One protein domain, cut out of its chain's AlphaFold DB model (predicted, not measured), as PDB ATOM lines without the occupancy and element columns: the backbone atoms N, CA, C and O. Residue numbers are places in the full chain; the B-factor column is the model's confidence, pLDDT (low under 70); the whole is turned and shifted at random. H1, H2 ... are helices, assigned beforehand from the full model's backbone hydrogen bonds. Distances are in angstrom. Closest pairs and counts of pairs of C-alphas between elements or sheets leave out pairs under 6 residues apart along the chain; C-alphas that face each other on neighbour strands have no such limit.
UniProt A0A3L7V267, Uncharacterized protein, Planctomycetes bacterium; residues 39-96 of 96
ATOM      1  N   SER A  39      34.774  30.433  -8.852       88.31
ATOM      2  CA  SER A  39      33.702  31.341  -8.440       88.31
ATOM      3  C   SER A  39      32.985  30.809  -7.200       88.31
ATOM      4  O   SER A  39      33.028  29.618  -6.878       88.31
ATOM      5  N   THR A  40      32.295  31.697  -6.505       87.69
ATOM      6  CA  THR A  40      31.546  31.379  -5.292       87.69
ATOM      7  C   THR A  40      30.384  30.429  -5.564       87.69
ATOM      8  O   THR A  40      30.139  29.508  -4.790       87.69
ATOM      9  N   GLU A  41      29.731  30.582  -6.711       87.44
ATOM     10  CA  GLU A  41      28.626  29.740  -7.176       87.44
ATOM     11  C   GLU A  41      29.138  28.337  -7.512       87.44
ATOM     12  O   GLU A  41      28.616  27.342  -7.008       87.44
ATOM     13  N   LEU A  42      30.223  28.255  -8.295       88.88
ATOM     14  CA  LEU A  42      30.847  26.981  -8.654       88.88
ATOM     15  C   LEU A  42      31.396  26.250  -7.429       88.88
ATOM     16  O   LEU A  42      31.383  25.020  -7.404       88.88
ATOM     17  N   TRP A  43      31.863  26.978  -6.413       90.75
ATOM     18  CA  TRP A  43      32.256  26.390  -5.136       90.75
ATOM     19  C   TRP A  43      31.077  25.743  -4.417       90.75
ATOM     20  O   TRP A  43      31.176  24.581  -4.028       90.75
ATOM     21  N   VAL A  44      29.963  26.460  -4.255       91.19
ATOM     22  CA  VAL A  44      28.780  25.918  -3.572       91.19
ATOM     23  C   VAL A  44      28.256  24.691  -4.319       91.19
ATOM     24  O   VAL A  44      28.062  23.640  -3.705       91.19
ATOM     25  N   ASP A  45      28.138  24.766  -5.647       90.94
ATOM     26  CA  ASP A  45      27.731  23.628  -6.473       90.94
ATOM     27  C   ASP A  45      28.695  22.441  -6.349       90.94
ATOM     28  O   ASP A  45      28.257  21.288  -6.264       90.94
ATOM     29  N   CYS A  46      30.002  22.715  -6.319       90.62
ATOM     30  CA  CYS A  46      31.054  21.724  -6.121       90.62
ATOM     31  C   CYS A  46      30.913  21.020  -4.770       90.62
ATOM     32  O   CYS A  46      30.965  19.794  -4.729       90.62
ATOM     33  N   VAL A  47      30.697  21.764  -3.681       91.44
ATOM     34  CA  VAL A  47      30.529  21.201  -2.334       91.44
ATOM     35  C   VAL A  47      29.262  20.349  -2.257       91.44
ATOM     36  O   VAL A  47      29.316  19.217  -1.776       91.44
ATOM     37  N   VAL A  48      28.140  20.837  -2.793       91.88
ATOM     38  CA  VAL A  48      26.862  20.103  -2.812       91.88
ATOM     39  C   VAL A  48      26.968  18.815  -3.631       91.88
ATOM     40  O   VAL A  48      26.492  17.760  -3.214       91.88
ATOM     41  N   ASN A  49      27.622  18.868  -4.792       91.75
ATOM     42  CA  ASN A  49      27.729  17.738  -5.714       91.75
ATOM     43  C   ASN A  49      29.048  16.968  -5.584       91.75
ATOM     44  O   ASN A  49      29.367  16.159  -6.461       91.75
ATOM     45  N   PHE A  50      29.812  17.181  -4.509       89.56
ATOM     46  CA  PHE A  50      31.210  16.761  -4.419       89.56
ATOM     47  C   PHE A  50      31.400  15.279  -4.748       89.56
ATOM     48  O   PHE A  50      32.153  14.932  -5.655       89.56
ATOM     49  N   ARG A  51      30.630  14.400  -4.094       86.94
ATOM     50  CA  ARG A  51      30.695  12.941  -4.312       86.94
ATOM     51  C   ARG A  51      30.245  12.506  -5.709       86.94
ATOM     52  O   ARG A  51      30.657  11.454  -6.187       86.94
ATOM     53  N   LYS A  52      29.383  13.287  -6.366       89.56
ATOM     54  CA  LYS A  52      28.895  13.002  -7.723       89.56
ATOM     55  C   LYS A  52      29.934  13.396  -8.771       89.56
ATOM     56  O   LYS A  52      30.108  12.689  -9.763       89.56
ATOM     57  N   TRP A  53      30.595  14.532  -8.566       89.12
ATOM     58  CA  TRP A  53      31.549  15.106  -9.512       89.12
ATOM     59  C   TRP A  53      32.946  14.507  -9.354       89.12
ATOM     60  O   TRP A  53      33.584  14.168 -10.349       89.12
ATOM     61  N   PHE A  54      33.391  14.279  -8.122       87.62
ATOM     62  CA  PHE A  54      34.715  13.752  -7.810       87.62
ATOM     63  C   PHE A  54      34.614  12.338  -7.247       87.62
ATOM     64  O   PHE A  54      34.268  12.128  -6.089       87.62
ATOM     65  N   ARG A  55      34.915  11.351  -8.098       82.38
ATOM     66  CA  ARG A  55      34.811   9.928  -7.746       82.38
ATOM     67  C   ARG A  55      36.054   9.393  -7.046       82.38
ATOM     68  O   ARG A  55      35.936   8.501  -6.218       82.38
ATOM     69  N   SER A  56      37.234   9.905  -7.394       81.19
ATOM     70  CA  SER A  56      38.488   9.460  -6.768       81.19
ATOM     71  C   SER A  56      39.569  10.535  -6.668       81.19
ATOM     72  O   SER A  56      40.435  10.434  -5.809       81.19
ATOM     73  N   SER A  57      39.560  11.545  -7.539       84.69
ATOM     74  CA  SER A  57      40.544  12.628  -7.516       84.69
ATOM     75  C   SER A  57      39.878  13.977  -7.732       84.69
ATOM     76  O   SER A  57      38.946  14.081  -8.525       84.69
ATOM     77  N   VAL A  58      40.381  14.994  -7.033       88.69
ATOM     78  CA  VAL A  58      39.951  16.394  -7.096       88.69
ATOM     79  C   VAL A  58      41.182  17.296  -7.041       88.69
ATOM     80  O   VAL A  58      42.168  16.966  -6.385       88.69
ATOM     81  N   GLY A  59      41.134  18.426  -7.735       88.00
ATOM     82  CA  GLY A  59      42.210  19.411  -7.773       88.00
ATOM     83  C   GLY A  59      42.265  20.125  -9.117       88.00
ATOM     84  O   GLY A  59      41.393  19.944  -9.965       88.00
ATOM     85  N   ARG A  60      43.312  20.930  -9.324       88.44
ATOM     86  CA  ARG A  60      43.576  21.539 -10.634       88.44
ATOM     87  C   ARG A  60      43.840  20.436 -11.668       88.44
ATOM     88  O   ARG A  60      44.551  19.488 -11.327       88.44
ATOM     89  N   PRO A  61      43.362  20.563 -12.922       90.00
ATOM     90  CA  PRO A  61      43.522  19.524 -13.941       90.00
ATOM     91  C   PRO A  61      44.965  19.021 -14.091       90.00
ATOM     92  O   PRO A  61      45.197  17.823 -13.973       90.00
ATOM     93  N   LYS A  62      45.940  19.937 -14.195       89.56
ATOM     94  CA  LYS A  62      47.373  19.598 -14.285       89.56
ATOM     95  C   LYS A  62      47.875  18.785 -13.088       89.56
ATOM     96  O   LYS A  62      48.616  17.825 -13.246       89.56
ATOM     97  N   SER A  63      47.458  19.156 -11.876       90.25
ATOM     98  CA  SER A  63      47.838  18.433 -10.656       90.25
ATOM     99  C   SER A  63      47.210  17.043 -10.605       90.25
ATOM    100  O   SER A  63      47.830  16.110 -10.108       90.25
ATOM    101  N   MET A  64      45.986  16.896 -11.116       92.06
ATOM    102  CA  MET A  64      45.317  15.601 -11.196       92.06
ATOM    103  C   MET A  64      45.982  14.676 -12.218       92.06
ATOM    104  O   MET A  64      46.159  13.501 -11.915       92.06
ATOM    105  N   GLU A  65      46.361  15.193 -13.390       92.06
ATOM    106  CA  GLU A  65      47.095  14.448 -14.428       92.06
ATOM    107  C   GLU A  65      48.435  13.942 -13.882       92.06
ATOM    108  O   GLU A  65      48.651  12.732 -13.835       92.06
ATOM    109  N   ALA A  66      49.255  14.834 -13.317       91.75
ATOM    110  CA  ALA A  66      50.536  14.462 -12.713       91.75
ATOM    111  C   ALA A  66      50.385  13.410 -11.596       91.75
ATOM    112  O   ALA A  66      51.175  12.474 -11.488       91.75
ATOM    113  N   ALA A  67      49.343  13.528 -10.767       90.81
ATOM    114  CA  ALA A  67      49.084  12.584  -9.682       90.81
ATOM    115  C   ALA A  67      48.495  11.239 -10.155       90.81
ATOM    116  O   ALA A  67      48.493  10.271  -9.389       90.81
ATOM    117  N   ALA A  68      47.937  11.177 -11.366       91.12
ATOM    118  CA  ALA A  68      47.524   9.932 -12.003       91.12
ATOM    119  C   ALA A  68      48.740   9.226 -12.612       91.12
ATOM    120  O   ALA A  68      48.953   8.045 -12.340       91.12
ATOM    121  N   GLU A  69      49.584   9.969 -13.329       92.81
ATOM    122  CA  GLU A  69      50.844   9.475 -13.894       92.81
ATOM    123  C   GLU A  69      51.760   8.907 -12.810       92.81
ATOM    124  O   GLU A  69      52.227   7.774 -12.926       92.81
ATOM    125  N   SER A  70      51.930   9.621 -11.692       91.75
ATOM    126  CA  SER A  70      52.758   9.158 -10.571       91.75
ATOM    127  C   SER A  70      52.241   7.873  -9.908       91.75
ATOM    128  O   SER A  70      52.961   7.247  -9.136       91.75
ATOM    129  N   ARG A  71      50.978   7.499 -10.154       90.25
ATOM    130  CA  ARG A  71      50.345   6.263  -9.667       90.25
ATOM    131  C   ARG A  71      50.256   5.178 -10.746       90.25
ATOM    132  O   ARG A  71      49.658   4.137 -10.499       90.25
ATOM    133  N   GLY A  72      50.816   5.414 -11.936       90.75
ATOM    134  CA  GLY A  72      50.751   4.491 -13.074       90.75
ATOM    135  C   GLY A  72      49.382   4.450 -13.762       90.75
ATOM    136  O   GLY A  72      49.067   3.488 -14.457       90.75
ATOM    137  N   HIS A  73      48.535   5.461 -13.553       88.19
ATOM    138  CA  HIS A  73      47.227   5.550 -14.193       88.19
ATOM    139  C   HIS A  73      47.316   6.373 -15.482       88.19
ATOM    140  O   HIS A  73      47.774   7.511 -15.466       88.19
ATOM    141  N   ASN A  74      46.738   5.865 -16.576       85.38
ATOM    142  CA  ASN A  74      46.713   6.561 -17.874       85.38
ATOM    143  C   ASN A  74      45.826   7.821 -17.900       85.38
ATOM    144  O   ASN A  74      45.778   8.524 -18.907       85.38
ATOM    145  N   ARG A  75      45.045   8.075 -16.841       84.81
ATOM    146  CA  ARG A  75      44.207   9.276 -16.707       84.81
ATOM    147  C   ARG A  75      43.801   9.543 -15.265       84.81
ATOM    148  O   ARG A  75      43.585   8.613 -14.484       84.81
ATOM    149  N   ALA A  76      43.548  10.810 -14.958       88.25
ATOM    150  CA  ALA A  76      42.857  11.197 -13.739       88.25
ATOM    151  C   ALA A  76      41.340  10.983 -13.861       88.25
ATOM    152  O   ALA A  76      40.684  11.465 -14.789       88.25
ATOM    153  N   ILE A  77      40.759  10.285 -12.891       85.38
ATOM    154  CA  ILE A  77      39.306  10.126 -12.787       85.38
ATOM    155  C   ILE A  77      38.698  11.484 -12.392       85.38
ATOM    156  O   ILE A  77      39.284  12.245 -11.625       85.38
ATOM    157  N   SER A  78      37.517  11.811 -12.925       88.62
ATOM    158  CA  SER A  78      36.823  13.092 -12.685       88.62
ATOM    159  C   SER A  78      37.517  14.353 -13.228       88.62
ATOM    160  O   SER A  78      37.137  15.467 -12.867       88.62
ATOM    161  N   ILE A  79      38.477  14.222 -14.152       89.44
ATOM    162  CA  ILE A  79      39.182  15.383 -14.720       89.44
ATOM    163  C   ILE A  79      38.259  16.387 -15.426       89.44
ATOM    164  O   ILE A  79      38.482  17.592 -15.353       89.44
ATOM    165  N   ASN A  80      37.173  15.920 -16.047       89.06
ATOM    166  CA  ASN A  80      36.190  16.802 -16.681       89.06
ATOM    167  C   ASN A  80      35.467  17.693 -15.659       89.06
ATOM    168  O   ASN A  80      35.214  18.862 -15.937       89.06
ATOM    169  N   SER A  81      35.188  17.173 -14.460       89.19
ATOM    170  CA  SER A  81      34.617  17.963 -13.365       89.19
ATOM    171  C   SER A  81      35.599  19.022 -12.875       89.19
ATOM    172  O   SER A  81      35.214  20.171 -12.681       89.19
ATOM    173  N   ALA A  82      36.881  18.667 -12.754       88.00
ATOM    174  CA  ALA A  82      37.926  19.627 -12.416       88.00
ATOM    175  C   ALA A  82      38.072  20.722 -13.477       88.00
ATOM    176  O   ALA A  82      38.129  21.897 -13.132       88.00
ATOM    177  N   ARG A  83      38.062  20.370 -14.767       89.12
ATOM    178  CA  ARG A  83      38.094  21.357 -15.855       89.12
ATOM    179  C   ARG A  83      36.884  22.295 -15.778       89.12
ATOM    180  O   ARG A  83      37.042  23.508 -15.806       89.12
ATOM    181  N   ARG A  84      35.676  21.781 -15.563       87.62
ATOM    182  CA  ARG A  84      34.491  22.643 -15.422       87.62
ATOM    183  C   ARG A  84      34.612  23.662 -14.279       87.62
ATOM    184  O   ARG A  84      34.114  24.771 -14.405       87.62
ATOM    185  N   ILE A  85      35.258  23.284 -13.180       86.44
ATOM    186  CA  ILE A  85      35.351  24.117 -11.979       86.44
ATOM    187  C   ILE A  85      36.525  25.104 -12.039       86.44
ATOM    188  O   ILE A  85      36.367  26.266 -11.679       86.44
ATOM    189  N   PHE A  86      37.698  24.649 -12.487       81.19
ATOM    190  CA  PHE A  86      38.948  25.410 -12.391       81.19
ATOM    191  C   PHE A  86      39.344  26.147 -13.680       81.19
ATOM    192  O   PHE A  86      40.200  27.020 -13.613       81.19
ATOM    193  N   THR A  87      38.742  25.839 -14.837       70.56
ATOM    194  CA  THR A  87      39.108  26.488 -16.121       70.56
ATOM    195  C   THR A  87      38.302  27.768 -16.390       70.56
ATOM    196  O   THR A  87      38.746  28.618 -17.154       70.56
ATOM    197  N   SER A  88      37.155  27.979 -15.725       56.41
ATOM    198  CA  SER A  88      36.358  29.213 -15.881       56.41
ATOM    199  C   SER A  88      37.055  30.479 -15.363       56.41
ATOM    200  O   SER A  88      36.681  31.573 -15.775       56.41
ATOM    201  N   SER A  89      38.079  30.365 -14.508       49.66
ATOM    202  CA  SER A  89      38.867  31.525 -14.062       49.66
ATOM    203  C   SER A  89      40.043  31.870 -14.984       49.66
ATOM    204  O   SER A  89      40.582  32.971 -14.884       49.66
ATOM    205  N   GLU A  90      40.427  30.980 -15.909       46.12
ATOM    206  CA  GLU A  90      41.536  31.231 -16.841       46.12
ATOM    207  C   GLU A  90      41.134  32.204 -17.965       46.12
ATOM    208  O   GLU A  90      41.961  33.013 -18.385       46.12
ATOM    209  N   SER A  91      39.858  32.237 -18.379       42.25
ATOM    210  CA  SER A  91      39.364  33.212 -19.370       42.25
ATOM    211  C   SER A  91      39.355  34.665 -18.878       42.25
ATOM    212  O   SER A  91      39.359  35.567 -19.708       42.25
ATOM    213  N   ASN A  92      39.403  34.920 -17.563       42.88
ATOM    214  CA  ASN A  92      39.426  36.284 -17.011       42.88
ATOM    215  C   ASN A  92      40.853  36.832 -16.781       42.88
ATOM    216  O   ASN A  92      41.014  37.943 -16.289       42.88
ATOM    217  N   ARG A  93      41.905  36.061 -17.108       42.34
ATOM    218  CA  ARG A  93      43.317  36.491 -16.989       42.34
ATOM    219  C   ARG A  93      43.967  36.909 -18.311       42.34
ATOM    220  O   ARG A  93      45.110  37.342 -18.287       42.34
ATOM    221  N   GLN A  94      43.275  36.781 -19.446       35.84
ATOM    222  CA  GLN A  94      43.803  37.157 -20.771       35.84
ATOM    223  C   GLN A  94      43.196  38.459 -21.337       35.84
ATOM    224  O   GLN A  94      43.376  38.746 -22.515       35.84
ATOM    225  N   GLN A  95      42.478  39.250 -20.527       34.59
ATOM    226  CA  GLN A  95      41.871  40.531 -20.937       34.59
ATOM    227  C   GLN A  95      42.330  41.735 -20.087       34.59
ATOM    228  O   GLN A  95      41.576  42.686 -19.890       34.59
ATOM    229  N   SER A  96      43.562  41.729 -19.570       34.91
ATOM    230  CA  SER A  96      44.184  42.914 -18.952       34.91
ATOM    231  C   SER A  96      45.625  43.078 -19.398       34.91
ATOM    232  O   SER A  96      46.302  42.036 -19.537       34.91
TER     233      SER A  96
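Overview. This is residues 39 to 96 of the 96 residues of an uncharacterized protein of Planctomycetes bacterium (UniProt A0A3L7V267). Three short helices make a flat, staggered row, with H4 in the middle between the two longest, H1 on one side and H3 on the other, and H4 runs opposite ways to both. Little H2 follows at the end of H1, the link of residues 54 to 60 leads across from H2 to H3, and residues 90 to 96 stick out as a free tail. The printed part has 58 residues with four named helices, in the order H1, H2, H3, H4, and no named strand; the class is all helix. The whole is only just loose, close to compact, with a radius of gyration of the C-alphas of 12.5 A, and the C-alphas span 39 by 29 by 11 A.

Along the chain. H1 and H3 are the longest helices, 9 residues each. H1 is residues 40 to 48, 12.5 A from first to last C-alpha, and begins with C-alpha 40 at (31.546, 31.379, -5.292). H3 is residues 61 to 69, 12.4 A long, with C-alpha 61 at (43.522, 19.524, -13.941). H4 is residues 79 to 86, 10.3 A long, and ends with C-alpha 86 at (38.948, 25.410, -12.391). H2 is residues 50 to 53, 5.4 A long.

Arrangement. H3 and H4 touch and form a helical hairpin, at a shallow tilt of 30 degrees, opposite ways. Their closest C-alphas are those of Pro 61 and Ala 82, 5.8 A apart. H1 and H4 only just touch, with 3 pairs of C-alphas within 8 A, the closest those of Leu 42 and Ile 85 at 6.3 A. They run opposite ways at a steep tilt of 37 degrees, only just beyond shallow. H1 and H3 are apart. H2 is close to H4 but not clearly touching it, the closest C-alphas being those of Trp 53 and Ser 81, 5.7 A apart. H2 is likewise close to H1 but not clearly touching it, with the C-alphas of Cys 46 and Trp 53 the closest, 7.5 A apart. H2 and H3 are apart. In H1, H3 and H4 every O i to N i+4 pair is within hydrogen-bond range; H2 is too short for such a pair, and its 1 pair of O i and N i+3 is within range.

Size, cuts and confidence. The two C-alphas farthest apart are those of Gly 72 and Ser 96, at 39.4 A. The printed part runs from 39 to 96 without a cut, and Ser 96 is the chain's last residue. The link from H1 to H2 is tight, and those from H2 to H3, 7 residues, and from H3 to H4, 9 residues, are short. Residues 90 to 96 stand free. The mean pLDDT of the printed part is 81.3, and residues 88 to 96 are under 70.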